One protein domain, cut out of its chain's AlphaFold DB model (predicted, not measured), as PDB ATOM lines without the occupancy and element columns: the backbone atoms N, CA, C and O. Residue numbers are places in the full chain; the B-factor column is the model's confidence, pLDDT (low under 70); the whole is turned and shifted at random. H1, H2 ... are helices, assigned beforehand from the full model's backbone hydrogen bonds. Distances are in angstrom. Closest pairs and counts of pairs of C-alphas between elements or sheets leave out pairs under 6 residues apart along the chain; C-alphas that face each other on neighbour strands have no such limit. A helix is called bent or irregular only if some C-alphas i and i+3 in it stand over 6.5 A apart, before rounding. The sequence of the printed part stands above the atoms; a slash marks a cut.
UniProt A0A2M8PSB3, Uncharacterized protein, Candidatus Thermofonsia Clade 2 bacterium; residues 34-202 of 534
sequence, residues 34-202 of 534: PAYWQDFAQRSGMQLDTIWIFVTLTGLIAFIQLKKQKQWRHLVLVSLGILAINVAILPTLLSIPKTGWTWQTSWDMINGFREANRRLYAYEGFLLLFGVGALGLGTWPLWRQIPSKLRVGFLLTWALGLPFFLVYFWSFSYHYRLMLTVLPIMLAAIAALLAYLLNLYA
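AT A GLANCE: This is residues 34 to 202 of the 534 residues of an uncharacterized protein of Candidatus Thermofonsia Clade 2 bacterium (UniProt A0A2M8PSB3). Three long helices, H2, H3 and H5, make an up-and-down bundle, each running against the one before it; H7 packs on the later part of H2, and the bent H6 packs on H7. H6 folds back after H5, leaving a gap between most of its length and the bundle, while the short H1 and H4 lie toward one end. The 169 printed residues hold seven named helices, H1 to H7 in chain order, and no named strand: all helix. The whole is compact, with a radius of gyration of the C-alphas of 17.2 A, and elongated, spanning 49 by 30 by 30 A.

HOW THE PARTS SIT: H1, residues 37 to 40, touches no helix. H2, residues 45 to 68, is the hub, touching three helices. It forms a helical hairpin with H3, residues 72 to 93: they touch at a shallow tilt of 20 degrees, closest at the C-alphas of Gly 45 and Ile 89, 5.7 A apart. H4, residues 103 to 111, touches no helix. H5, residues 122 to 145, touches H3, with the closest C-alphas, Gly 81 and Gly 131, 3.8 A apart; they run opposite ways at a tilt of 36 degrees, only just steep. H5 touches H2 with residues 135 to 142 alone, closest at the C-alphas of Thr 139 and Ala 62, 6.5 A. H6, residues 148 to 170, was assigned as one helix by its hydrogen bonds but is bent, C-alphas 160 and 163 being 7.0 A apart; its arms H6a, 148 to 160, and H6b, 163 to 170, stand at 56 degrees. H7, residues 176 to 201, touches H6a at Ala 189 and Phe 154, closest C-alphas 6.0 A apart, and H2 at Leu 194 and Thr 58, 6.3 A. H7 and H6b are about perpendicular, 76 degrees. Every O i to N i+4 pair is within hydrogen-bond range in H4, H6a and H6b, against 18 of 20 in H2, 16 of 18 in H3, 17 of 20 in H5 and 19 of 22 in H7; H1 is too short for such a pair.

IN THESE COORDINATES: H1 begins at C-alpha 37, (48.291, -26.487, 45.002). H2 is 32.0 A long, H3 30.2 A and H5 35.0 A. H7, 36.0 A, ends at C-alpha 201, (5.598, -19.576, 36.293).

THE WHOLE: The C-alphas of Pro 34 and Lys 70, the two farthest apart, are 51.3 A apart. The printed part has no cut and no long link; residues 99 to 104 stand free. Mean pLDDT of the printed part is 71.8, with 77 residues under 70, among them 34 to 51 and 92 to 120.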
ATOM      1  N   PRO A  34      51.995 -27.012  40.669       59.59
ATOM      2  CA  PRO A  34      52.342 -28.212  41.420       59.59
ATOM      3  C   PRO A  34      51.122 -28.883  42.059       59.59
ATOM      4  O   PRO A  34      50.209 -28.203  42.526       59.59
ATOM      5  N   ALA A  35      51.101 -30.219  42.112       62.88
ATOM      6  CA  ALA A  35      49.945 -30.974  42.606       62.88
ATOM      7  C   ALA A  35      49.522 -30.571  44.030       62.88
ATOM      8  O   ALA A  35      48.337 -30.618  44.341       62.88
ATOM      9  N   TYR A  36      50.465 -30.091  44.843       60.19
ATOM     10  CA  TYR A  36      50.221 -29.590  46.191       60.19
ATOM     11  C   TYR A  36      49.302 -28.360  46.212       60.19
ATOM     12  O   TYR A  36      48.556 -28.153  47.167       60.19
ATOM     13  N   TRP A  37      49.276 -27.556  45.139       56.44
ATOM     14  CA  TRP A  37      48.291 -26.487  45.002       56.44
ATOM     15  C   TRP A  37      46.889 -27.051  44.947       56.44
ATOM     16  O   TRP A  37      45.981 -26.316  45.263       56.44
ATOM     17  N   GLN A  38      46.670 -28.324  44.609       55.56
ATOM     18  CA  GLN A  38      45.354 -28.953  44.724       55.56
ATOM     19  C   GLN A  38      44.989 -29.295  46.180       55.56
ATOM     20  O   GLN A  38      43.836 -29.631  46.459       55.56
ATOM     21  N   ASP A  39      45.953 -29.324  47.105       54.56
ATOM     22  CA  ASP A  39      45.745 -29.444  48.558       54.56
ATOM     23  C   ASP A  39      45.552 -28.069  49.204       54.56
ATOM     24  O   ASP A  39      44.664 -27.929  50.042       54.56
ATOM     25  N   PHE A  40      46.321 -27.060  48.769       50.25
ATOM     26  CA  PHE A  40      46.144 -25.656  49.167       50.25
ATOM     27  C   PHE A  40      44.864 -25.054  48.574       50.25
ATOM     28  O   PHE A  40      44.163 -24.267  49.209       50.25
ATOM     29  N   ALA A  41      44.535 -25.472  47.350       49.47
ATOM     30  CA  ALA A  41      43.261 -25.246  46.711       49.47
ATOM     31  C   ALA A  41      42.192 -25.800  47.605       49.47
ATOM     32  O   ALA A  41      41.946 -27.006  47.680       49.47
ATOM     33  N   GLN A  42      41.534 -24.857  48.237       50.25
ATOM     34  CA  GLN A  42      40.256 -24.963  48.867       50.25
ATOM     35  C   GLN A  42      39.243 -25.576  47.882       50.25
ATOM     36  O   GLN A  42      38.389 -24.894  47.326       50.25
ATOM     37  N   ARG A  43      39.318 -26.898  47.663       48.47
ATOM     38  CA  ARG A  43      38.287 -27.737  47.047       48.47
ATOM     39  C   ARG A  43      37.116 -27.835  48.017       48.47
ATOM     40  O   ARG A  43      36.723 -28.934  48.397       48.47
ATOM     41  N   SER A  44      36.596 -26.708  48.474       48.12
ATOM     42  CA  SER A  44      35.305 -26.655  49.132       48.12
ATOM     43  C   SER A  44      34.281 -26.143  48.139       48.12
ATOM     44  O   SER A  44      34.594 -25.439  47.176       48.12
ATOM     45  N   GLY A  45      33.017 -26.447  48.405       48.81
ATOM     46  CA  GLY A  45      31.895 -25.833  47.701       48.81
ATOM     47  C   GLY A  45      31.765 -24.322  47.941       48.81
ATOM     48  O   GLY A  45      30.692 -23.783  47.707       48.81
ATOM     49  N   MET A  46      32.809 -23.636  48.420       53.22
ATOM     50  CA  MET A  46      32.803 -22.213  48.734       53.22
ATOM     51  C   MET A  46      32.517 -21.387  47.490       53.22
ATOM     52  O   MET A  46      31.592 -20.600  47.500       53.22
ATOM     53  N   GLN A  47      33.221 -21.633  46.387       56.12
ATOM     54  CA  GLN A  47      32.964 -20.935  45.119       56.12
ATOM     55  C   GLN A  47      31.663 -21.397  44.435       56.12
ATOM     56  O   GLN A  47      31.283 -20.870  43.388       56.12
ATOM     57  N   LEU A  48      30.991 -22.411  44.992       60.19
ATOM     58  CA  LEU A  48      29.670 -22.849  44.553       60.19
ATOM     59  C   LEU A  48      28.547 -22.141  45.312       60.19
ATOM     60  O   LEU A  48      27.399 -22.383  44.970       60.19
ATOM     61  N   ASP A  49      28.821 -21.287  46.296       60.38
ATOM     62  CA  ASP A  49      27.810 -20.612  47.117       60.38
ATOM     63  C   ASP A  49      26.781 -19.827  46.282       60.38
ATOM     64  O   ASP A  49      25.572 -20.062  46.342       60.38
ATOM     65  N   THR A  50      27.271 -18.968  45.398       61.88
ATOM     66  CA  THR A  50      26.469 -18.130  44.515       61.88
ATOM     67  C   THR A  50      25.793 -18.989  43.450       61.88
ATOM     68  O   THR A  50      24.618 -18.801  43.133       61.88
ATOM     69  N   ILE A  51      26.508 -19.990  42.924       65.56
ATOM     70  CA  ILE A  51      25.984 -20.915  41.912       65.56
ATOM     71  C   ILE A  51      24.862 -21.774  42.503       65.56
ATOM     72  O   ILE A  51      23.840 -21.962  41.839       65.56
ATOM     73  N   TRP A  52      24.994 -22.259  43.742       70.69
ATOM     74  CA  TRP A  52      23.956 -23.063  44.373       70.69
ATOM     75  C   TRP A  52      22.703 -22.230  44.521       70.69
ATOM     76  O   TRP A  52      21.633 -22.776  44.283       70.69
ATOM     77  N   ILE A  53      22.788 -20.956  44.934       69.31
ATOM     78  CA  ILE A  53      21.583 -20.151  45.188       69.31
ATOM     79  C   ILE A  53      20.724 -20.151  43.927       69.31
ATOM     80  O   ILE A  53      19.531 -20.461  43.975       69.31
ATOM     81  N   PHE A  54      21.352 -19.929  42.773       70.06
ATOM     82  CA  PHE A  54      20.653 -19.990  41.502       70.06
ATOM     83  C   PHE A  54      20.215 -21.406  41.104       70.06
ATOM     84  O   PHE A  54      19.110 -21.556  40.579       70.06
ATOM     85  N   VAL A  55      21.013 -22.449  41.357       75.06
ATOM     86  CA  VAL A  55      20.631 -23.850  41.084       75.06
ATOM     87  C   VAL A  55      19.429 -24.273  41.932       75.06
ATOM     88  O   VAL A  55      18.477 -24.841  41.399       75.06
ATOM     89  N   THR A  56      19.414 -23.938  43.220       75.75
ATOM     90  CA  THR A  56      18.319 -24.199  44.159       75.75
ATOM     91  C   THR A  56      17.070 -23.421  43.762       75.75
ATOM     92  O   THR A  56      16.000 -24.016  43.672       75.75
ATOM     93  N   LEU A  57      17.178 -22.128  43.431       75.31
ATOM     94  CA  LEU A  57      16.042 -21.339  42.932       75.31
ATOM     95  C   LEU A  57      15.482 -21.910  41.622       75.31
ATOM     96  O   LEU A  57      14.269 -22.074  41.482       75.31
ATOM     97  N   THR A  58      16.356 -22.265  40.679       74.62
ATOM     98  CA  THR A  58      15.968 -22.886  39.402       74.62
ATOM     99  C   THR A  58      15.285 -24.234  39.638       74.62
ATOM    100  O   THR A  58      14.233 -24.507  39.055       74.62
ATOM    101  N   GLY A  59      15.835 -25.053  40.538       81.12
ATOM    102  CA  GLY A  59      15.271 -26.328  40.965       81.12
ATOM    103  C   GLY A  59      13.904 -26.173  41.629       81.12
ATOM    104  O   GLY A  59      12.985 -26.916  41.300       81.12
ATOM    105  N   LEU A  60      13.718 -25.173  42.494       80.94
ATOM    106  CA  LEU A  60      12.435 -24.870  43.135       80.94
ATOM    107  C   LEU A  60      11.381 -24.421  42.116       80.94
ATOM    108  O   LEU A  60      10.246 -24.900  42.149       80.94
ATOM    109  N   ILE A  61      11.739 -23.550  41.168       79.06
ATOM    110  CA  ILE A  61      10.827 -23.136  40.090       79.06
ATOM    111  C   ILE A  61      10.441 -24.351  39.237       79.06
ATOM    112  O   ILE A  61       9.257 -24.553  38.948       79.06
ATOM    113  N   ALA A  62      11.413 -25.193  38.877       81.81
ATOM    114  CA  ALA A  62      11.169 -26.426  38.141       81.81
ATOM    115  C   ALA A  62      10.267 -27.394  38.920       81.81
ATOM    116  O   ALA A  62       9.304 -27.914  38.358       81.81
ATOM    117  N   PHE A  63      10.511 -27.578  40.219       84.19
ATOM    118  CA  PHE A  63       9.673 -28.379  41.107       84.19
ATOM    119  C   PHE A  63       8.221 -27.894  41.066       84.19
ATOM    120  O   PHE A  63       7.300 -28.673  40.827       84.19
ATOM    121  N   ILE A  64       7.983 -26.589  41.207       82.56
ATOM    122  CA  ILE A  64       6.617 -26.064  41.179       82.56
ATOM    123  C   ILE A  64       5.952 -26.304  39.811       82.56
ATOM    124  O   ILE A  64       4.766 -26.646  39.755       82.56
ATOM    125  N   GLN A  65       6.691 -26.169  38.707       82.62
ATOM    126  CA  GLN A  65       6.158 -26.425  37.364       82.62
ATOM    127  C   GLN A  65       5.815 -27.894  37.129       82.62
ATOM    128  O   GLN A  65       4.721 -28.208  36.658       82.62
ATOM    129  N   LEU A  66       6.706 -28.802  37.515       86.06
ATOM    130  CA  LEU A  66       6.472 -30.241  37.417       86.06
ATOM    131  C   LEU A  66       5.280 -30.669  38.284       86.06
ATOM    132  O   LEU A  66       4.511 -31.545  37.880       86.06
ATOM    133  N   LYS A  67       5.063 -30.002  39.428       86.81
ATOM    134  CA  LYS A  67       3.903 -30.215  40.305       86.81
ATOM    135  C   LYS A  67       2.609 -29.820  39.606       86.81
ATOM    136  O   LYS A  67       1.663 -30.605  39.609       86.81
ATOM    137  N   LYS A  68       2.575 -28.654  38.949       85.12
ATOM    138  CA  LYS A  68       1.428 -28.233  38.122       85.12
ATOM    139  C   LYS A  68       1.154 -29.217  36.981       85.12
ATOM    140  O   LYS A  68       0.001 -29.546  36.731       85.12
ATOM    141  N   GLN A  69       2.205 -29.717  36.331       86.81
ATOM    142  CA  GLN A  69       2.113 -30.683  35.228       86.81
ATOM    143  C   GLN A  69       1.864 -32.133  35.696       86.81
ATOM    144  O   GLN A  69       1.825 -33.039  34.865       86.81
ATOM    145  N   LYS A  70       1.697 -32.378  37.009       91.31
ATOM    146  CA  LYS A  70       1.492 -33.708  37.623       91.31
ATOM    147  C   LYS A  70       2.582 -34.737  37.266       91.31
ATOM    148  O   LYS A  70       2.328 -35.939  37.209       91.31
ATOM    149  N   GLN A  71       3.819 -34.285  37.049       91.12
ATOM    150  CA  GLN A  71       4.949 -35.139  36.669       91.12
ATOM    151  C   GLN A  71       5.703 -35.681  37.894       91.12
ATOM    152  O   GLN A  71       6.851 -35.326  38.153       91.12
ATOM    153  N   TRP A  72       5.065 -36.579  38.649       89.62
ATOM    154  CA  TRP A  72       5.560 -37.057  39.951       89.62
ATOM    155  C   TRP A  72       6.953 -37.697  39.939       89.62
ATOM    156  O   TRP A  72       7.757 -37.408  40.819       89.62
ATOM    157  N   ARG A  73       7.288 -38.503  38.924       92.81
ATOM    158  CA  ARG A  73       8.635 -39.101  38.807       92.81
ATOM    159  C   ARG A  73       9.732 -38.035  38.717       92.81
ATOM    160  O   ARG A  73      10.768 -38.148  39.360       92.81
ATOM    161  N   HIS A  74       9.474 -36.978  37.955       92.19
ATOM    162  CA  HIS A  74      10.404 -35.870  37.756       92.19
ATOM    163  C   HIS A  74      10.487 -34.963  38.988       92.19
ATOM    164  O   HIS A  74      11.567 -34.485  39.315       92.19
ATOM    165  N   LEU A  75       9.378 -34.789  39.717       90.94
ATOM    166  CA  LEU A  75       9.368 -34.101  41.013       90.94
ATOM    167  C   LEU A  75      10.292 -34.766  42.025       90.94
ATOM    168  O   LEU A  75      11.083 -34.075  42.654       90.94
ATOM    169  N   VAL A  76      10.211 -36.093  42.154       93.19
ATOM    170  CA  VAL A  76      11.075 -36.852  43.068       93.19
ATOM    171  C   VAL A  76      12.543 -36.656  42.696       93.19
ATOM    172  O   VAL A  76      13.348 -36.352  43.569       93.19
ATOM    173  N   LEU A  77      12.886 -36.745  41.408       93.94
ATOM    174  CA  LEU A  77      14.256 -36.522  40.935       93.94
ATOM    175  C   LEU A  77      14.757 -35.101  41.222       93.94
ATOM    176  O   LEU A  77      15.880 -34.942  41.692       93.94
ATOM    177  N   VAL A  78      13.929 -34.073  41.002       91.06
ATOM    178  CA  VAL A  78      14.300 -32.689  41.333       91.06
ATOM    179  C   VAL A  78      14.500 -32.517  42.840       91.06
ATOM    180  O   VAL A  78      15.498 -31.930  43.247       91.06
ATOM    181  N   SER A  79      13.611 -33.061  43.676       90.50
ATOM    182  CA  SER A  79      13.746 -32.989  45.137       90.50
ATOM    183  C   SER A  79      14.998 -33.698  45.646       90.50
ATOM    184  O   SER A  79      15.726 -33.129  46.455       90.50
ATOM    185  N   LEU A  80      15.271 -34.913  45.157       93.62
ATOM    186  CA  LEU A  80      16.490 -35.656  45.487       93.62
ATOM    187  C   LEU A  80      17.737 -34.898  45.028       93.62
ATOM    188  O   LEU A  80      18.722 -34.849  45.757       93.62
ATOM    189  N   GLY A  81      17.670 -34.266  43.854       91.50
ATOM    190  CA  GLY A  81      18.748 -33.450  43.316       91.50
ATOM    191  C   GLY A  81      19.085 -32.246  44.194       91.50
ATOM    192  O   GLY A  81      20.239 -32.065  44.577       91.50
ATOM    193  N   ILE A  82      18.070 -31.460  44.572       89.06
ATOM    194  CA  ILE A  82      18.226 -30.318  45.488       89.06
ATOM    195  C   ILE A  82      18.769 -30.796  46.836       89.06
ATOM    196  O   ILE A  82      19.731 -30.221  47.340       89.06
ATOM    197  N   LEU A  83      18.181 -31.846  47.414       89.31
ATOM    198  CA  LEU A  83      18.590 -32.358  48.720       89.31
ATOM    199  C   LEU A  83      20.052 -32.814  48.714       89.31
ATOM    200  O   LEU A  83      20.810 -32.399  49.584       89.31
ATOM    201  N   ALA A  84      20.462 -33.610  47.723       90.81
ATOM    202  CA  ALA A  84      21.827 -34.120  47.628       90.81
ATOM    203  C   ALA A  84      22.862 -32.990  47.519       90.81
ATOM    204  O   ALA A  84      23.869 -33.021  48.221       90.81
ATOM    205  N   ILE A  85      22.584 -31.958  46.711       86.62
ATOM    206  CA  ILE A  85      23.462 -30.783  46.590       86.62
ATOM    207  C   ILE A  85      23.555 -30.029  47.922       86.62
ATOM    208  O   ILE A  85      24.653 -29.687  48.350       86.62
ATOM    209  N   ASN A  86      22.427 -29.800  48.603       84.25
ATOM    210  CA  ASN A  86      22.428 -29.087  49.884       84.25
ATOM    211  C   ASN A  86      23.182 -29.869  50.968       84.25
ATOM    212  O   ASN A  86      23.980 -29.280  51.691       84.25
ATOM    213  N   VAL A  87      22.992 -31.190  51.049       86.25
ATOM    214  CA  VAL A  87      23.721 -32.047  52.001       86.25
ATOM    215  C   VAL A  87      25.220 -32.051  51.706       86.25
ATOM    216  O   VAL A  87      26.016 -31.979  52.637       86.25
ATOM    217  N   ALA A  88      25.616 -32.087  50.431       83.94
ATOM    218  CA  ALA A  88      27.025 -32.082  50.050       83.94
ATOM    219  C   ALA A  88      27.749 -30.778  50.417       83.94
ATOM    220  O   ALA A  88      28.928 -30.809  50.759       83.94
ATOM    221  N   ILE A  89      27.057 -29.635  50.343       77.00
ATOM    222  CA  ILE A  89      27.658 -28.317  50.593       77.00
ATOM    223  C   ILE A  89      27.516 -27.889  52.064       77.00
ATOM    224  O   ILE A  89      28.284 -27.051  52.533       77.00
ATOM    225  N   LEU A  90      26.599 -28.495  52.830       76.06
ATOM    226  CA  LEU A  90      26.342 -28.150  54.234       76.06
ATOM    227  C   LEU A  90      27.614 -28.070  55.114       76.06
ATOM    228  O   LEU A  90      27.735 -27.113  55.879       76.06
ATOM    229  N   PRO A  91      28.606 -28.975  54.995       72.06
ATOM    230  CA  PRO A  91      29.845 -28.881  55.772       72.06
ATOM    231  C   PRO A  91      30.706 -27.661  55.420       72.06
ATOM    232  O   PRO A  91      31.351 -27.093  56.294       72.06
ATOM    233  N   THR A  92      30.689 -27.226  54.154       66.62
ATOM    234  CA  THR A  92      31.336 -25.970  53.722       66.62
ATOM    235  C   THR A  92      30.549 -24.750  54.206       66.62
ATOM    236  O   THR A  92      31.096 -23.683  54.461       66.62
ATOM    237  N   LEU A  93      29.233 -24.900  54.337       63.03
ATOM    238  CA  LEU A  93      28.344 -23.852  54.813       63.03
ATOM    239  C   LEU A  93      28.533 -23.529  56.296       63.03
ATOM    240  O   LEU A  93      28.407 -22.367  56.680       63.03
ATOM    241  N   LEU A  94      28.807 -24.562  57.091       64.56
ATOM    242  CA  LEU A  94      28.927 -24.521  58.547       64.56
ATOM    243  C   LEU A  94      30.385 -24.482  59.033       64.56
ATOM    244  O   LEU A  94      30.622 -24.623  60.231       64.56
ATOM    245  N   SER A  95      31.366 -24.338  58.137       59.44
ATOM    246  CA  SER A  95      32.777 -24.299  58.524       59.44
ATOM    247  C   SER A  95      33.061 -23.063  59.382       59.44
ATOM    248  O   SER A  95      32.993 -21.935  58.896       59.44
ATOM    249  N   ILE A  96      33.375 -23.289  60.659       55.84
ATOM    250  CA  ILE A  96      33.777 -22.242  61.602       55.84
ATOM    251  C   ILE A  96      35.241 -21.872  61.308       55.84
ATOM    252  O   ILE A  96      36.072 -22.783  61.233       55.84
ATOM    253  N   PRO A  97      35.581 -20.584  61.131       53.81
ATOM    254  CA  PRO A  97      36.959 -20.134  60.936       53.81
ATOM    255  C   PRO A  97      37.875 -20.592  62.074       53.81
ATOM    256  O   PRO A  97      37.458 -20.615  63.236       53.81
ATOM    257  N   LYS A  98      39.137 -20.917  61.763       48.50
ATOM    258  CA  LYS A  98      40.131 -21.331  62.776       48.50
ATOM    259  C   LYS A  98      40.376 -20.253  63.842       48.50
ATOM    260  O   LYS A  98      40.737 -20.583  64.965       48.50
ATOM    261  N   THR A  99      40.129 -18.989  63.504       47.09
ATOM    262  CA  THR A  99      40.297 -17.808  64.363       47.09
ATOM    263  C   THR A  99      39.102 -17.522  65.288       47.09
ATOM    264  O   THR A  99      39.150 -16.580  66.077       47.09
ATOM    265  N   GLY A 100      38.041 -18.341  65.248       48.31
ATOM    266  CA  GLY A 100      36.832 -18.162  66.062       48.31
ATOM    267  C   GLY A 100      35.766 -17.267  65.413       48.31
ATOM    268  O   GLY A 100      35.955 -16.715  64.332       48.31
ATOM    269  N   TRP A 101      34.596 -17.152  66.057       52.41
ATOM    270  CA  TRP A 101      33.442 -16.429  65.505       52.41
ATOM    271  C   TRP A 101      33.428 -14.959  65.947       52.41
ATOM    272  O   TRP A 101      33.138 -14.633  67.095       52.41
ATOM    273  N   THR A 102      33.688 -14.059  65.008       61.28
ATOM    274  CA  THR A 102      33.602 -12.600  65.140       61.28
ATOM    275  C   THR A 102      32.512 -12.002  64.235       61.28
ATOM    276  O   THR A 102      31.959 -12.654  63.337       61.28
ATOM    277  N   TRP A 103      32.195 -10.720  64.448       57.88
ATOM    278  CA  TRP A 103      31.352  -9.952  63.525       57.88
ATOM    279  C   TRP A 103      31.956  -9.897  62.115       57.88
ATOM    280  O   TRP A 103      31.232 -10.059  61.137       57.88
ATOM    281  N   GLN A 104      33.283  -9.774  62.017       56.09
ATOM    282  CA  GLN A 104      34.005  -9.775  60.746       56.09
ATOM    283  C   GLN A 104      33.822 -11.107  60.011       56.09
ATOM    284  O   GLN A 104      33.370 -11.106  58.878       56.09
ATOM    285  N   THR A 105      33.975 -12.246  60.687       57.56
ATOM    286  CA  THR A 105      33.707 -13.559  60.068       57.56
ATOM    287  C   THR A 105      32.245 -13.755  59.665       57.56
ATOM    288  O   THR A 105      31.965 -14.450  58.693       57.56
ATOM    289  N   SER A 106      31.293 -13.127  60.365       58.09
ATOM    290  CA  SER A 106      29.880 -13.135  59.948       58.09
ATOM    291  C   SER A 106      29.682 -12.317  58.668       58.09
ATOM    292  O   SER A 106      28.930 -12.717  57.780       58.09
ATOM    293  N   TRP A 107      30.384 -11.188  58.560       56.56
ATOM    294  CA  TRP A 107      30.405 -10.333  57.380       56.56
ATOM    295  C   TRP A 107      31.091 -11.023  56.192       56.56
ATOM    296  O   TRP A 107      30.533 -11.065  55.099       56.56
ATOM    297  N   ASP A 108      32.228 -11.670  56.416       55.28
ATOM    298  CA  ASP A 108      32.970 -12.444  55.420       55.28
ATOM    299  C   ASP A 108      32.157 -13.662  54.938       55.28
ATOM    300  O   ASP A 108      32.112 -13.956  53.741       55.28
ATOM    301  N   MET A 109      31.389 -14.300  55.834       55.97
ATOM    302  CA  MET A 109      30.452 -15.382  55.503       55.97
ATOM    303  C   MET A 109      29.313 -14.928  54.575       55.97
ATOM    304  O   MET A 109      28.879 -15.711  53.720       55.97
ATOM    305  N   ILE A 110      28.823 -13.695  54.749       54.41
ATOM    306  CA  ILE A 110      27.792 -13.068  53.904       54.41
ATOM    307  C   ILE A 110      28.387 -12.603  52.565       54.41
ATOM    308  O   ILE A 110      27.716 -12.687  51.538       54.41
ATOM    309  N   ASN A 111      29.644 -12.156  52.564       50.16
ATOM    310  CA  ASN A 111      30.331 -11.618  51.388       50.16
ATOM    311  C   ASN A 111      31.056 -12.675  50.537       50.16
ATOM    312  O   ASN A 111      31.640 -12.325  49.513       50.16
ATOM    313  N   GLY A 112      31.022 -13.949  50.935       49.75
ATOM    314  CA  GLY A 112      31.666 -15.043  50.199       49.75
ATOM    315  C   GLY A 112      33.183 -15.139  50.409       49.75
ATOM    316  O   GLY A 112      33.844 -15.877  49.685       49.75
ATOM    317  N   PHE A 113      33.742 -14.445  51.406       51.94
ATOM    318  CA  PHE A 113      35.147 -14.543  51.830       51.94
ATOM    319  C   PHE A 113      35.305 -15.617  52.917       51.94
ATOM    320  O   PHE A 113      35.639 -15.346  54.062       51.94
ATOM    321  N   ARG A 114      34.970 -16.862  52.583       55.75
ATOM    322  CA  ARG A 114      35.174 -18.020  53.469       55.75
ATOM    323  C   ARG A 114      36.568 -18.616  53.272       55.75
ATOM    324  O   ARG A 114      37.206 -18.399  52.257       55.75
ATOM    325  N   GLU A 115      37.006 -19.441  54.204       51.34
ATOM    326  CA  GLU A 115      38.124 -20.351  53.973       51.34
ATOM    327  C   GLU A 115      37.599 -21.781  54.031       51.34
ATOM    328  O   GLU A 115      36.868 -22.169  54.946       51.34
ATOM    329  N   ALA A 116      37.933 -22.594  53.032       49.75
ATOM    330  CA  ALA A 116      37.726 -24.028  53.125       49.75
ATOM    331  C   ALA A 116      38.621 -24.622  54.207       49.75
ATOM    332  O   ALA A 116      39.822 -24.789  54.011       49.75
ATOM    333  N   ASN A 117      38.019 -25.080  55.297       52.94
ATOM    334  CA  ASN A 117      38.778 -25.794  56.320       52.94
ATOM    335  C   ASN A 117      39.301 -27.168  55.851       52.94
ATOM    336  O   ASN A 117      40.182 -27.728  56.501       52.94
ATOM    337  N   ARG A 118      38.743 -27.747  54.772       64.62
ATOM    338  CA  ARG A 118      39.138 -29.064  54.238       64.62
ATOM    339  C   ARG A 118      38.745 -29.272  52.773       64.62
ATOM    340  O   ARG A 118      37.865 -28.590  52.246       64.62
ATOM    341  N   ARG A 119      39.339 -30.299  52.159       66.25
ATOM    342  CA  ARG A 119      38.929 -30.850  50.857       66.25
ATOM    343  C   ARG A 119      37.555 -31.526  50.931       66.25
ATOM    344  O   ARG A 119      37.242 -32.157  51.939       66.25
ATOM    345  N   LEU A 120      36.797 -31.460  49.830       69.81
ATOM    346  CA  LEU A 120      35.597 -32.272  49.623       69.81
ATOM    347  C   LEU A 120      35.930 -33.764  49.749       69.81
ATOM    348  O   LEU A 120      36.811 -34.277  49.053       69.81
ATOM    349  N   TYR A 121      35.192 -34.479  50.588       77.62
ATOM    350  CA  TYR A 121      35.283 -35.931  50.650       77.62
ATOM    351  C   TYR A 121      34.666 -36.586  49.413       77.62
ATOM    352  O   TYR A 121      33.794 -36.028  48.744       77.62
ATOM    353  N   ALA A 122      35.057 -37.838  49.154       84.38
ATOM    354  CA  ALA A 122      34.519 -38.627  48.048       84.38
ATOM    355  C   ALA A 122      32.980 -38.710  48.068       84.38
ATOM    356  O   ALA A 122      32.347 -38.644  47.014       84.38
ATOM    357  N   TYR A 123      32.366 -38.788  49.255       86.38
ATOM    358  CA  TYR A 123      30.907 -38.806  49.383       86.38
ATOM    359  C   TYR A 123      30.266 -37.448  49.052       86.38
ATOM    360  O   TYR A 123      29.201 -37.419  48.442       86.38
ATOM    361  N   GLU A 124      30.908 -36.327  49.399       84.88
ATOM    362  CA  GLU A 124      30.422 -34.978  49.073       84.88
ATOM    363  C   GLU A 124      30.485 -34.767  47.553       84.88
ATOM    364  O   GLU A 124      29.507 -34.342  46.940       84.88
ATOM    365  N   GLY A 125      31.588 -35.183  46.919       84.44
ATOM    366  CA  GLY A 125      31.722 -35.199  45.461       84.44
ATOM    367  C   GLY A 125      30.679 -36.088  44.773       84.44
ATOM    368  O   GLY A 125      30.055 -35.670  43.795       84.44
ATOM    369  N   PHE A 126      30.431 -37.289  45.303       90.50
ATOM    370  CA  PHE A 126      29.387 -38.182  44.794       90.50
ATOM    371  C   PHE A 126      27.994 -37.551  44.893       90.50
ATOM    372  O   PHE A 126      27.247 -37.571  43.917       90.50
ATOM    373  N   LEU A 127      27.648 -36.962  46.040       90.19
ATOM    374  CA  LEU A 127      26.358 -36.304  46.250       90.19
ATOM    375  C   LEU A 127      26.160 -35.105  45.314       90.19
ATOM    376  O   LEU A 127      25.056 -34.921  44.802       90.19
ATOM    377  N   LEU A 128      27.214 -34.331  45.032       86.25
ATOM    378  CA  LEU A 128      27.166 -33.255  44.038       86.25
ATOM    379  C   LEU A 128      26.887 -33.800  42.633       86.25
ATOM    380  O   LEU A 128      25.968 -33.324  41.965       86.25
ATOM    381  N   LEU A 129      27.632 -34.817  42.191       89.06
ATOM    382  CA  LEU A 129      27.444 -35.427  40.870       89.06
ATOM    383  C   LEU A 129      26.057 -36.062  40.728       89.06
ATOM    384  O   LEU A 129      25.362 -35.828  39.735       89.06
ATOM    385  N   PHE A 130      25.634 -36.821  41.738       94.12
ATOM    386  CA  PHE A 130      24.300 -37.403  41.808       94.12
ATOM    387  C   PHE A 130      23.229 -36.314  41.772       94.12
ATOM    388  O   PHE A 130      22.278 -36.409  41.000       94.12
ATOM    389  N   GLY A 131      23.400 -35.256  42.564       91.38
ATOM    390  CA  GLY A 131      22.438 -34.174  42.670       91.38
ATOM    391  C   GLY A 131      22.260 -33.403  41.362       91.38
ATOM    392  O   GLY A 131      21.131 -33.180  40.921       91.38
ATOM    393  N   VAL A 132      23.365 -33.078  40.684       87.75
ATOM    394  CA  VAL A 132      23.357 -32.454  39.350       87.75
ATOM    395  C   VAL A 132      22.713 -33.380  38.314       87.75
ATOM    396  O   VAL A 132      21.876 -32.932  37.526       87.75
ATOM    397  N   GLY A 133      23.039 -34.675  38.333       91.69
ATOM    398  CA  GLY A 133      22.434 -35.669  37.442       91.69
ATOM    399  C   GLY A 133      20.923 -35.809  37.652       91.69
ATOM    400  O   GLY A 133      20.152 -35.770  36.691       91.69
ATOM    401  N   ALA A 134      20.484 -35.903  38.908       93.31
ATOM    402  CA  ALA A 134      19.078 -35.997  39.284       93.31
ATOM    403  C   ALA A 134      18.298 -34.728  38.905       93.31
ATOM    404  O   ALA A 134      17.203 -34.833  38.350       93.31
ATOM    405  N   LEU A 135      18.879 -33.537  39.099       90.06
ATOM    406  CA  LEU A 135      18.307 -32.280  38.609       90.06
ATOM    407  C   LEU A 135      18.186 -32.267  37.082       90.06
ATOM    408  O   LEU A 135      17.131 -31.906  36.561       90.06
ATOM    409  N   GLY A 136      19.223 -32.677  36.351       89.69
ATOM    410  CA  GLY A 136      19.198 -32.722  34.887       89.69
ATOM    411  C   GLY A 136      18.117 -33.662  34.343       89.69
ATOM    412  O   GLY A 136      17.339 -33.281  33.468       89.69
ATOM    413  N   LEU A 137      18.014 -34.869  34.907       93.31
ATOM    414  CA  LEU A 137      16.987 -35.846  34.537       93.31
ATOM    415  C   LEU A 137      15.585 -35.390  34.955       93.31
ATOM    416  O   LEU A 137      14.645 -35.477  34.168       93.31
ATOM    417  N   GLY A 138      15.440 -34.860  36.169       91.69
ATOM    418  CA  GLY A 138      14.171 -34.364  36.695       91.69
ATOM    419  C   GLY A 138      13.638 -33.164  35.911       91.69
ATOM    420  O   GLY A 138      12.449 -33.083  35.624       91.69
ATOM    421  N   THR A 139      14.507 -32.254  35.479       89.75
ATOM    422  CA  THR A 139      14.110 -31.072  34.693       89.75
ATOM    423  C   THR A 139      13.993 -31.335  33.190       89.75
ATOM    424  O   THR A 139      13.555 -30.455  32.446       89.75
ATOM    425  N   TRP A 140      14.294 -32.551  32.725       91.62
ATOM    426  CA  TRP A 140      14.287 -32.911  31.306       91.62
ATOM    427  C   TRP A 140      12.987 -32.570  30.549       91.62
ATOM    428  O   TRP A 140      13.069 -32.031  29.440       91.62
ATOM    429  N   PRO A 141      11.777 -32.800  31.096       90.25
ATOM    430  CA  PRO A 141      10.539 -32.449  30.401       90.25
ATOM    431  C   PRO A 141      10.388 -30.944  30.175       90.25
ATOM    432  O   PRO A 141       9.916 -30.532  29.117       90.25
ATOM    433  N   LEU A 142      10.826 -30.131  31.142       86.44
ATOM    434  CA  LEU A 142      10.834 -28.674  31.026       86.44
ATOM    435  C   LEU A 142      11.898 -28.221  30.029       86.44
ATOM    436  O   LEU A 142      11.626 -27.373  29.184       86.44
ATOM    437  N   TRP A 143      13.080 -28.844  30.057       87.06
ATOM    438  CA  TRP A 143      14.147 -28.576  29.094       87.06
ATOM    439  C   TRP A 143      13.670 -28.768  27.651       87.06
ATOM    440  O   TRP A 143      13.918 -27.920  26.796       87.06
ATOM    441  N   ARG A 144      12.913 -29.835  27.358       89.69
ATOM    442  CA  ARG A 144      12.381 -30.083  26.002       89.69
ATOM    443  C   ARG A 144      11.388 -29.020  25.523       89.69
ATOM    444  O   ARG A 144      11.260 -28.859  24.312       89.69
ATOM    445  N   GLN A 145      10.732 -28.301  26.436       87.00
ATOM    446  CA  GLN A 145       9.807 -27.206  26.113       87.00
ATOM    447  C   GLN A 145      10.543 -25.916  25.719       87.00
ATOM    448  O   GLN A 145       9.938 -25.020  25.137       87.00
ATOM    449  N   ILE A 146      11.844 -25.803  26.010       85.12
ATOM    450  CA  ILE A 146      12.648 -24.632  25.654       85.12
ATOM    451  C   ILE A 146      12.909 -24.620  24.132       85.12
ATOM    452  O   ILE A 146      13.325 -25.647  23.567       85.12
ATOM    453  N   PRO A 147      12.742 -23.467  23.448       88.12
ATOM    454  CA  PRO A 147      13.084 -23.309  22.038       88.12
ATOM    455  C   PRO A 147      14.485 -23.832  21.705       88.12
ATOM    456  O   PRO A 147      15.442 -23.617  22.452       88.12
ATOM    457  N   SER A 148      14.627 -24.506  20.560       85.44
ATOM    458  CA  SER A 148      15.890 -25.143  20.151       85.44
ATOM    459  C   SER A 148      17.062 -24.159  20.108       85.44
ATOM    460  O   SER A 148      18.141 -24.494  20.586       85.44
ATOM    461  N   LYS A 149      16.837 -22.932  19.620       81.69
ATOM    462  CA  LYS A 149      17.851 -21.865  19.582       81.69
ATOM    463  C   LYS A 149      18.405 -21.534  20.972       81.69
ATOM    464  O   LYS A 149      19.615 -21.429  21.125       81.69
ATOM    465  N   LEU A 150      17.541 -21.436  21.987       81.81
ATOM    466  CA  LEU A 150      17.948 -21.145  23.365       81.81
ATOM    467  C   LEU A 150      18.678 -22.329  24.006       81.81
ATOM    468  O   LEU A 150      19.701 -22.132  24.652       81.81
ATOM    469  N   ARG A 151      18.206 -23.561  23.774       85.19
ATOM    470  CA  ARG A 151      18.906 -24.771  24.240       85.19
ATOM    471  C   ARG A 151      20.305 -24.884  23.651       85.19
ATOM    472  O   ARG A 151      21.247 -25.194  24.370       85.19
ATOM    473  N   VAL A 152      20.430 -24.650  22.345       82.06
ATOM    474  CA  VAL A 152      21.719 -24.671  21.648       82.06
ATOM    475  C   VAL A 152      22.617 -23.563  22.186       82.06
ATOM    476  O   VAL A 152      23.736 -23.869  22.573       82.06
ATOM    477  N   GLY A 153      22.122 -22.327  22.296       80.19
ATOM    478  CA  GLY A 153      22.875 -21.215  22.881       80.19
ATOM    479  C   GLY A 153      23.398 -21.539  24.279       80.19
ATOM    480  O   GLY A 153      24.597 -21.470  24.506       80.19
ATOM    481  N   PHE A 154      22.532 -22.008  25.180       82.19
ATOM    482  CA  PHE A 154      22.921 -22.408  26.534       82.19
ATOM    483  C   PHE A 154      24.010 -23.491  26.540       82.19
ATOM    484  O   PHE A 154      25.014 -23.355  27.236       82.19
ATOM    485  N   LEU A 155      23.845 -24.555  25.743       82.94
ATOM    486  CA  LEU A 155      24.836 -25.635  25.656       82.94
ATOM    487  C   LEU A 155      26.172 -25.150  25.086       82.94
ATOM    488  O   LEU A 155      27.213 -25.595  25.553       82.94
ATOM    489  N   LEU A 156      26.151 -24.251  24.099       77.69
ATOM    490  CA  LEU A 156      27.353 -23.647  23.526       77.69
ATOM    491  C   LEU A 156      28.082 -22.773  24.548       77.69
ATOM    492  O   LEU A 156      29.294 -22.897  24.690       77.69
ATOM    493  N   THR A 157      27.351 -21.946  25.297       78.38
ATOM    494  CA  THR A 157      27.907 -21.089  26.351       78.38
ATOM    495  C   THR A 157      28.617 -21.914  27.425       78.38
ATOM    496  O   THR A 157      29.758 -21.624  27.774       78.38
ATOM    497  N   TRP A 158      27.991 -22.998  27.896       77.19
ATOM    498  CA  TRP A 158      28.622 -23.908  28.856       77.19
ATOM    499  C   TRP A 158      29.777 -24.710  28.256       77.19
ATOM    500  O   TRP A 158      30.779 -24.914  28.931       77.19
ATOM    501  N   ALA A 159      29.684 -25.130  26.992       76.12
ATOM    502  CA  ALA A 159      30.780 -25.811  26.303       76.12
ATOM    503  C   ALA A 159      32.031 -24.927  26.184       76.12
ATOM    504  O   ALA A 159      33.140 -25.415  26.373       76.12
ATOM    505  N   LEU A 160      31.844 -23.633  25.903       72.69
ATOM    506  CA  LEU A 160      32.921 -22.642  25.846       72.69
ATOM    507  C   LEU A 160      33.485 -22.320  27.236       72.69
ATOM    508  O   LEU A 160      34.688 -22.120  27.372       72.69
ATOM    509  N   GLY A 161      32.636 -22.291  28.267       72.38
ATOM    510  CA  GLY A 161      33.054 -22.051  29.650       72.38
ATOM    511  C   GLY A 161      33.731 -23.251  30.325       72.38
ATOM    512  O   GLY A 161      34.513 -23.054  31.251       72.38
ATOM    513  N   LEU A 162      33.470 -24.484  29.872       73.44
ATOM    514  CA  LEU A 162      33.908 -25.716  30.539       73.44
ATOM    515  C   LEU A 162      35.433 -25.825  30.735       73.44
ATOM    516  O   LEU A 162      35.837 -26.179  31.841       73.44
ATOM    517  N   PRO A 163      36.305 -25.511  29.753       70.25
ATOM    518  CA  PRO A 163      37.752 -25.563  29.971       70.25
ATOM    519  C   PRO A 163      38.213 -24.595  31.064       70.25
ATOM    520  O   PRO A 163      39.016 -24.963  31.916       70.25
ATOM    521  N   PHE A 164      37.657 -23.382  31.092       68.12
ATOM    522  CA  PHE A 164      37.972 -22.398  32.124       68.12
ATOM    523  C   PHE A 164      37.419 -22.810  33.491       68.12
ATOM    524  O   PHE A 164      38.093 -22.625  34.498       68.12
ATOM    525  N   PHE A 165      36.229 -23.417  33.525       69.12
ATOM    526  CA  PHE A 165      35.660 -24.010  34.733       69.12
ATOM    527  C   PHE A 165      36.571 -25.112  35.285       69.12
ATOM    528  O   PHE A 165      36.866 -25.117  36.475       69.12
ATOM    529  N   LEU A 166      37.071 -26.011  34.429       67.69
ATOM    530  CA  LEU A 166      38.011 -27.056  34.834       67.69
ATOM    531  C   LEU A 166      39.313 -26.451  35.365       67.69
ATOM    532  O   LEU A 166      39.745 -26.823  36.445       67.69
ATOM    533  N   VAL A 167      39.917 -25.480  34.683       63.75
ATOM    534  CA  VAL A 167      41.148 -24.841  35.185       63.75
ATOM    535  C   VAL A 167      40.909 -24.133  36.525       63.75
ATOM    536  O   VAL A 167      41.710 -24.284  37.445       63.75
ATOM    537  N   TYR A 168      39.793 -23.418  36.670       63.09
ATOM    538  CA  TYR A 168      39.458 -22.675  37.885       63.09
ATOM    539  C   TYR A 168      39.143 -23.592  39.079       63.09
ATOM    540  O   TYR A 168      39.725 -23.415  40.142       63.09
ATOM    541  N   PHE A 169      38.293 -24.610  38.908       61.75
ATOM    542  CA  PHE A 169      37.870 -25.496  40.003       61.75
ATOM    543  C   PHE A 169      38.798 -26.703  40.233       61.75
ATOM    544  O   PHE A 169      38.892 -27.187  41.358       61.75
ATOM    545  N   TRP A 170      39.470 -27.223  39.197       57.22
ATOM    546  CA  TRP A 170      40.333 -28.413  39.303       57.22
ATOM    547  C   TRP A 170      41.802 -28.069  39.547       57.22
ATOM    548  O   TRP A 170      42.459 -28.733  40.345       57.22
ATOM    549  N   SER A 171      42.317 -27.049  38.853       54.22
ATOM    550  CA  SER A 171      43.728 -26.633  38.958       54.22
ATOM    551  C   SER A 171      43.927 -25.412  39.856       54.22
ATOM    552  O   SER A 171      45.065 -24.999  40.036       54.22
ATOM    553  N   PHE A 172      42.835 -24.847  40.392       50.91
ATOM    554  CA  PHE A 172      42.810 -23.718  41.323       50.91
ATOM    555  C   PHE A 172      43.809 -22.622  40.972       50.91
ATOM    556  O   PHE A 172      44.801 -22.374  41.653       50.91
ATOM    557  N   SER A 173      43.531 -21.934  39.872       46.66
ATOM    558  CA  SER A 173      44.215 -20.680  39.605       46.66
ATOM    559  C   SER A 173      43.506 -19.570  40.382       46.66
ATOM    560  O   SER A 173      42.406 -19.166  40.008       46.66
ATOM    561  N   TYR A 174      44.155 -19.030  41.421       48.66
ATOM    562  CA  TYR A 174      43.708 -17.826  42.151       48.66
ATOM    563  C   TYR A 174      43.678 -16.563  41.274       48.66
ATOM    564  O   TYR A 174      43.426 -15.452  41.747       48.66
ATOM    565  N   HIS A 175      43.967 -16.683  39.978       49.00
ATOM    566  CA  HIS A 175      43.887 -15.560  39.072       49.00
ATOM    567  C   HIS A 175      42.434 -15.109  38.933       49.00
ATOM    568  O   HIS A 175      41.665 -15.632  38.129       49.00
ATOM    569  N   TYR A 176      42.103 -14.030  39.645       50.94
ATOM    570  CA  TYR A 176      40.904 -13.201  39.477       50.94
ATOM    571  C   TYR A 176      40.558 -12.925  37.996       50.94
ATOM    572  O   TYR A 176      39.398 -12.743  37.635       50.94
ATOM    573  N   ARG A 177      41.558 -12.959  37.103       51.34
ATOM    574  CA  ARG A 177      41.397 -12.845  35.646       51.34
ATOM    575  C   ARG A 177      40.593 -13.994  35.022       51.34
ATOM    576  O   ARG A 177      39.815 -13.745  34.104       51.34
ATOM    577  N   LEU A 178      40.729 -15.230  35.518       55.03
ATOM    578  CA  LEU A 178      39.881 -16.345  35.081       55.03
ATOM    579  C   LEU A 178      38.439 -16.160  35.568       55.03
ATOM    580  O   LEU A 178      37.504 -16.409  34.806       55.03
ATOM    581  N   MET A 179      38.249 -15.654  36.792       56.75
ATOM    582  CA  MET A 179      36.920 -15.377  37.353       56.75
ATOM    583  C   MET A 179      36.141 -14.359  36.504       56.75
ATOM    584  O   MET A 179      34.961 -14.576  36.229       56.75
ATOM    585  N   LEU A 180      36.817 -13.315  36.000       57.78
ATOM    586  CA  LEU A 180      36.238 -12.320  35.082       57.78
ATOM    587  C   LEU A 180      35.701 -12.926  33.778       57.78
ATOM    588  O   LEU A 180      34.861 -12.315  33.126       57.78
ATOM    589  N   THR A 181      36.162 -14.117  33.394       61.88
ATOM    590  CA  THR A 181      35.708 -14.797  32.173       61.88
ATOM    591  C   THR A 181      34.644 -15.849  32.488       61.88
ATOM    592  O   THR A 181      33.609 -15.905  31.830       61.88
ATOM    593  N   VAL A 182      34.863 -16.669  33.520       64.94
ATOM    594  CA  VAL A 182      33.996 -17.809  33.860       64.94
ATOM    595  C   VAL A 182      32.670 -17.359  34.463       64.94
ATOM    596  O   VAL A 182      31.603 -17.801  34.030       64.94
ATOM    597  N   LEU A 183      32.725 -16.468  35.454       64.25
ATOM    598  CA  LEU A 183      31.560 -16.135  36.264       64.25
ATOM    599  C   LEU A 183      30.484 -15.380  35.462       64.25
ATOM    600  O   LEU A 183      29.322 -15.779  35.546       64.25
ATOM    601  N   PRO A 184      30.807 -14.380  34.612       67.06
ATOM    602  CA  PRO A 184      29.792 -13.709  33.797       67.06
ATOM    603  C   PRO A 184      29.113 -14.642  32.793       67.06
ATOM    604  O   PRO A 184      27.900 -14.565  32.614       67.06
ATOM    605  N   ILE A 185      29.869 -15.558  32.174       70.62
ATOM    606  CA  ILE A 185      29.339 -16.559  31.237       70.62
ATOM    607  C   ILE A 185      28.322 -17.464  31.947       70.62
ATOM    608  O   ILE A 185      27.216 -17.678  31.441       70.62
ATOM    609  N   MET A 186      28.670 -17.958  33.138       70.12
ATOM    610  CA  MET A 186      27.792 -18.812  33.942       70.12
ATOM    611  C   MET A 186      26.552 -18.058  34.426       70.12
ATOM    612  O   MET A 186      25.430 -18.528  34.227       70.12
ATOM    613  N   LEU A 187      26.736 -16.875  35.018       68.00
ATOM    614  CA  LEU A 187      25.641 -16.059  35.539       68.00
ATOM    615  C   LEU A 187      24.680 -15.632  34.427       68.00
ATOM    616  O   LEU A 187      23.472 -15.737  34.612       68.00
ATOM    617  N   ALA A 188      25.179 -15.233  33.255       68.44
ATOM    618  CA  ALA A 188      24.334 -14.869  32.120       68.44
ATOM    619  C   ALA A 188      23.512 -16.062  31.607       68.44
ATOM    620  O   ALA A 188      22.313 -15.925  31.347       68.44
ATOM    621  N   ALA A 189      24.122 -17.248  31.500       71.38
ATOM    622  CA  ALA A 189      23.425 -18.458  31.067       71.38
ATOM    623  C   ALA A 189      22.327 -18.873  32.061       71.38
ATOM    624  O   ALA A 189      21.211 -19.213  31.656       71.38
ATOM    625  N   ILE A 190      22.630 -18.821  33.359       70.25
ATOM    626  CA  ILE A 190      21.687 -19.157  34.429       70.25
ATOM    627  C   ILE A 190      20.572 -18.106  34.525       70.25
ATOM    628  O   ILE A 190      19.401 -18.472  34.605       70.25
ATOM    629  N   ALA A 191      20.897 -16.814  34.429       67.81
ATOM    630  CA  ALA A 191      19.925 -15.725  34.425       67.81
ATOM    631  C   ALA A 191      18.961 -15.818  33.233       67.81
ATOM    632  O   ALA A 191      17.753 -15.655  33.408       67.81
ATOM    633  N   ALA A 192      19.457 -16.148  32.036       70.38
ATOM    634  CA  ALA A 192      18.614 -16.357  30.859       70.38
ATOM    635  C   ALA A 192      17.645 -17.540  31.046       70.38
ATOM    636  O   ALA A 192      16.467 -17.450  30.686       70.38
ATOM    637  N   LEU A 193      18.118 -18.637  31.649       71.00
ATOM    638  CA  LEU A 193      17.287 -19.797  31.968       71.00
ATOM    639  C   LEU A 193      16.227 -19.459  33.029       71.00
ATOM    640  O   LEU A 193      15.051 -19.781  32.849       71.00
ATOM    641  N   LEU A 194      16.622 -18.770  34.101       70.19
ATOM    642  CA  LEU A 194      15.722 -18.286  35.149       70.19
ATOM    643  C   LEU A 194      14.651 -17.359  34.579       70.19
ATOM    644  O   LEU A 194      13.473 -17.575  34.844       70.19
ATOM    645  N   ALA A 195      15.021 -16.382  33.749       70.75
ATOM    646  CA  ALA A 195      14.077 -15.470  33.108       70.75
ATOM    647  C   ALA A 195      13.030 -16.222  32.268       70.75
ATOM    648  O   ALA A 195      11.833 -15.929  32.340       70.75
ATOM    649  N   TYR A 196      13.456 -17.243  31.517       74.81
ATOM    650  CA  TYR A 196      12.543 -18.092  30.755       74.81
ATOM    651  C   TYR A 196      11.585 -18.879  31.666       74.81
ATOM    652  O   TYR A 196      10.368 -18.855  31.467       74.81
ATOM    653  N   LEU A 197      12.108 -19.540  32.703       69.25
ATOM    654  CA  LEU A 197      11.306 -20.341  33.635       69.25
ATOM    655  C   LEU A 197      10.351 -19.485  34.485       69.25
ATOM    656  O   LEU A 197       9.222 -19.901  34.759       69.25
ATOM    657  N   LEU A 198      10.764 -18.271  34.857       69.56
ATOM    658  CA  LEU A 198       9.932 -17.289  35.553       69.56
ATOM    659  C   LEU A 198       8.743 -16.852  34.699       69.56
ATOM    660  O   LEU A 198       7.623 -16.777  35.211       69.56
ATOM    661  N   ASN A 199       8.951 -16.635  33.399       72.00
ATOM    662  CA  ASN A 199       7.872 -16.297  32.473       72.00
ATOM    663  C   ASN A 199       6.823 -17.410  32.360       72.00
ATOM    664  O   ASN A 199       5.634 -17.104  32.265       72.00
ATOM    665  N   LEU A 200       7.239 -18.678  32.449       68.62
ATOM    666  CA  LEU A 200       6.325 -19.825  32.509       68.62
ATOM    667  C   LEU A 200       5.568 -19.921  33.845       68.62
ATOM    668  O   LEU A 200       4.509 -20.547  33.920       68.62
ATOM    669  N   TYR A 201       6.125 -19.388  34.936       66.38
ATOM    670  CA  TYR A 201       5.598 -19.576  36.293       66.38
ATOM    671  C   TYR A 201       4.686 -18.454  36.760       66.38
ATOM    672  O   TYR A 201       3.577 -18.704  37.252       66.38
ATOM    673  N   ALA A 202       5.169 -17.228  36.649       66.00
ATOM    674  CA  ALA A 202       4.500 -16.066  37.170       66.00
ATOM    675  C   ALA A 202       3.668 -15.451  36.045       66.00
ATOM    676  O   ALA A 202       4.151 -14.652  35.254       66.00
TER     677      ALA A 202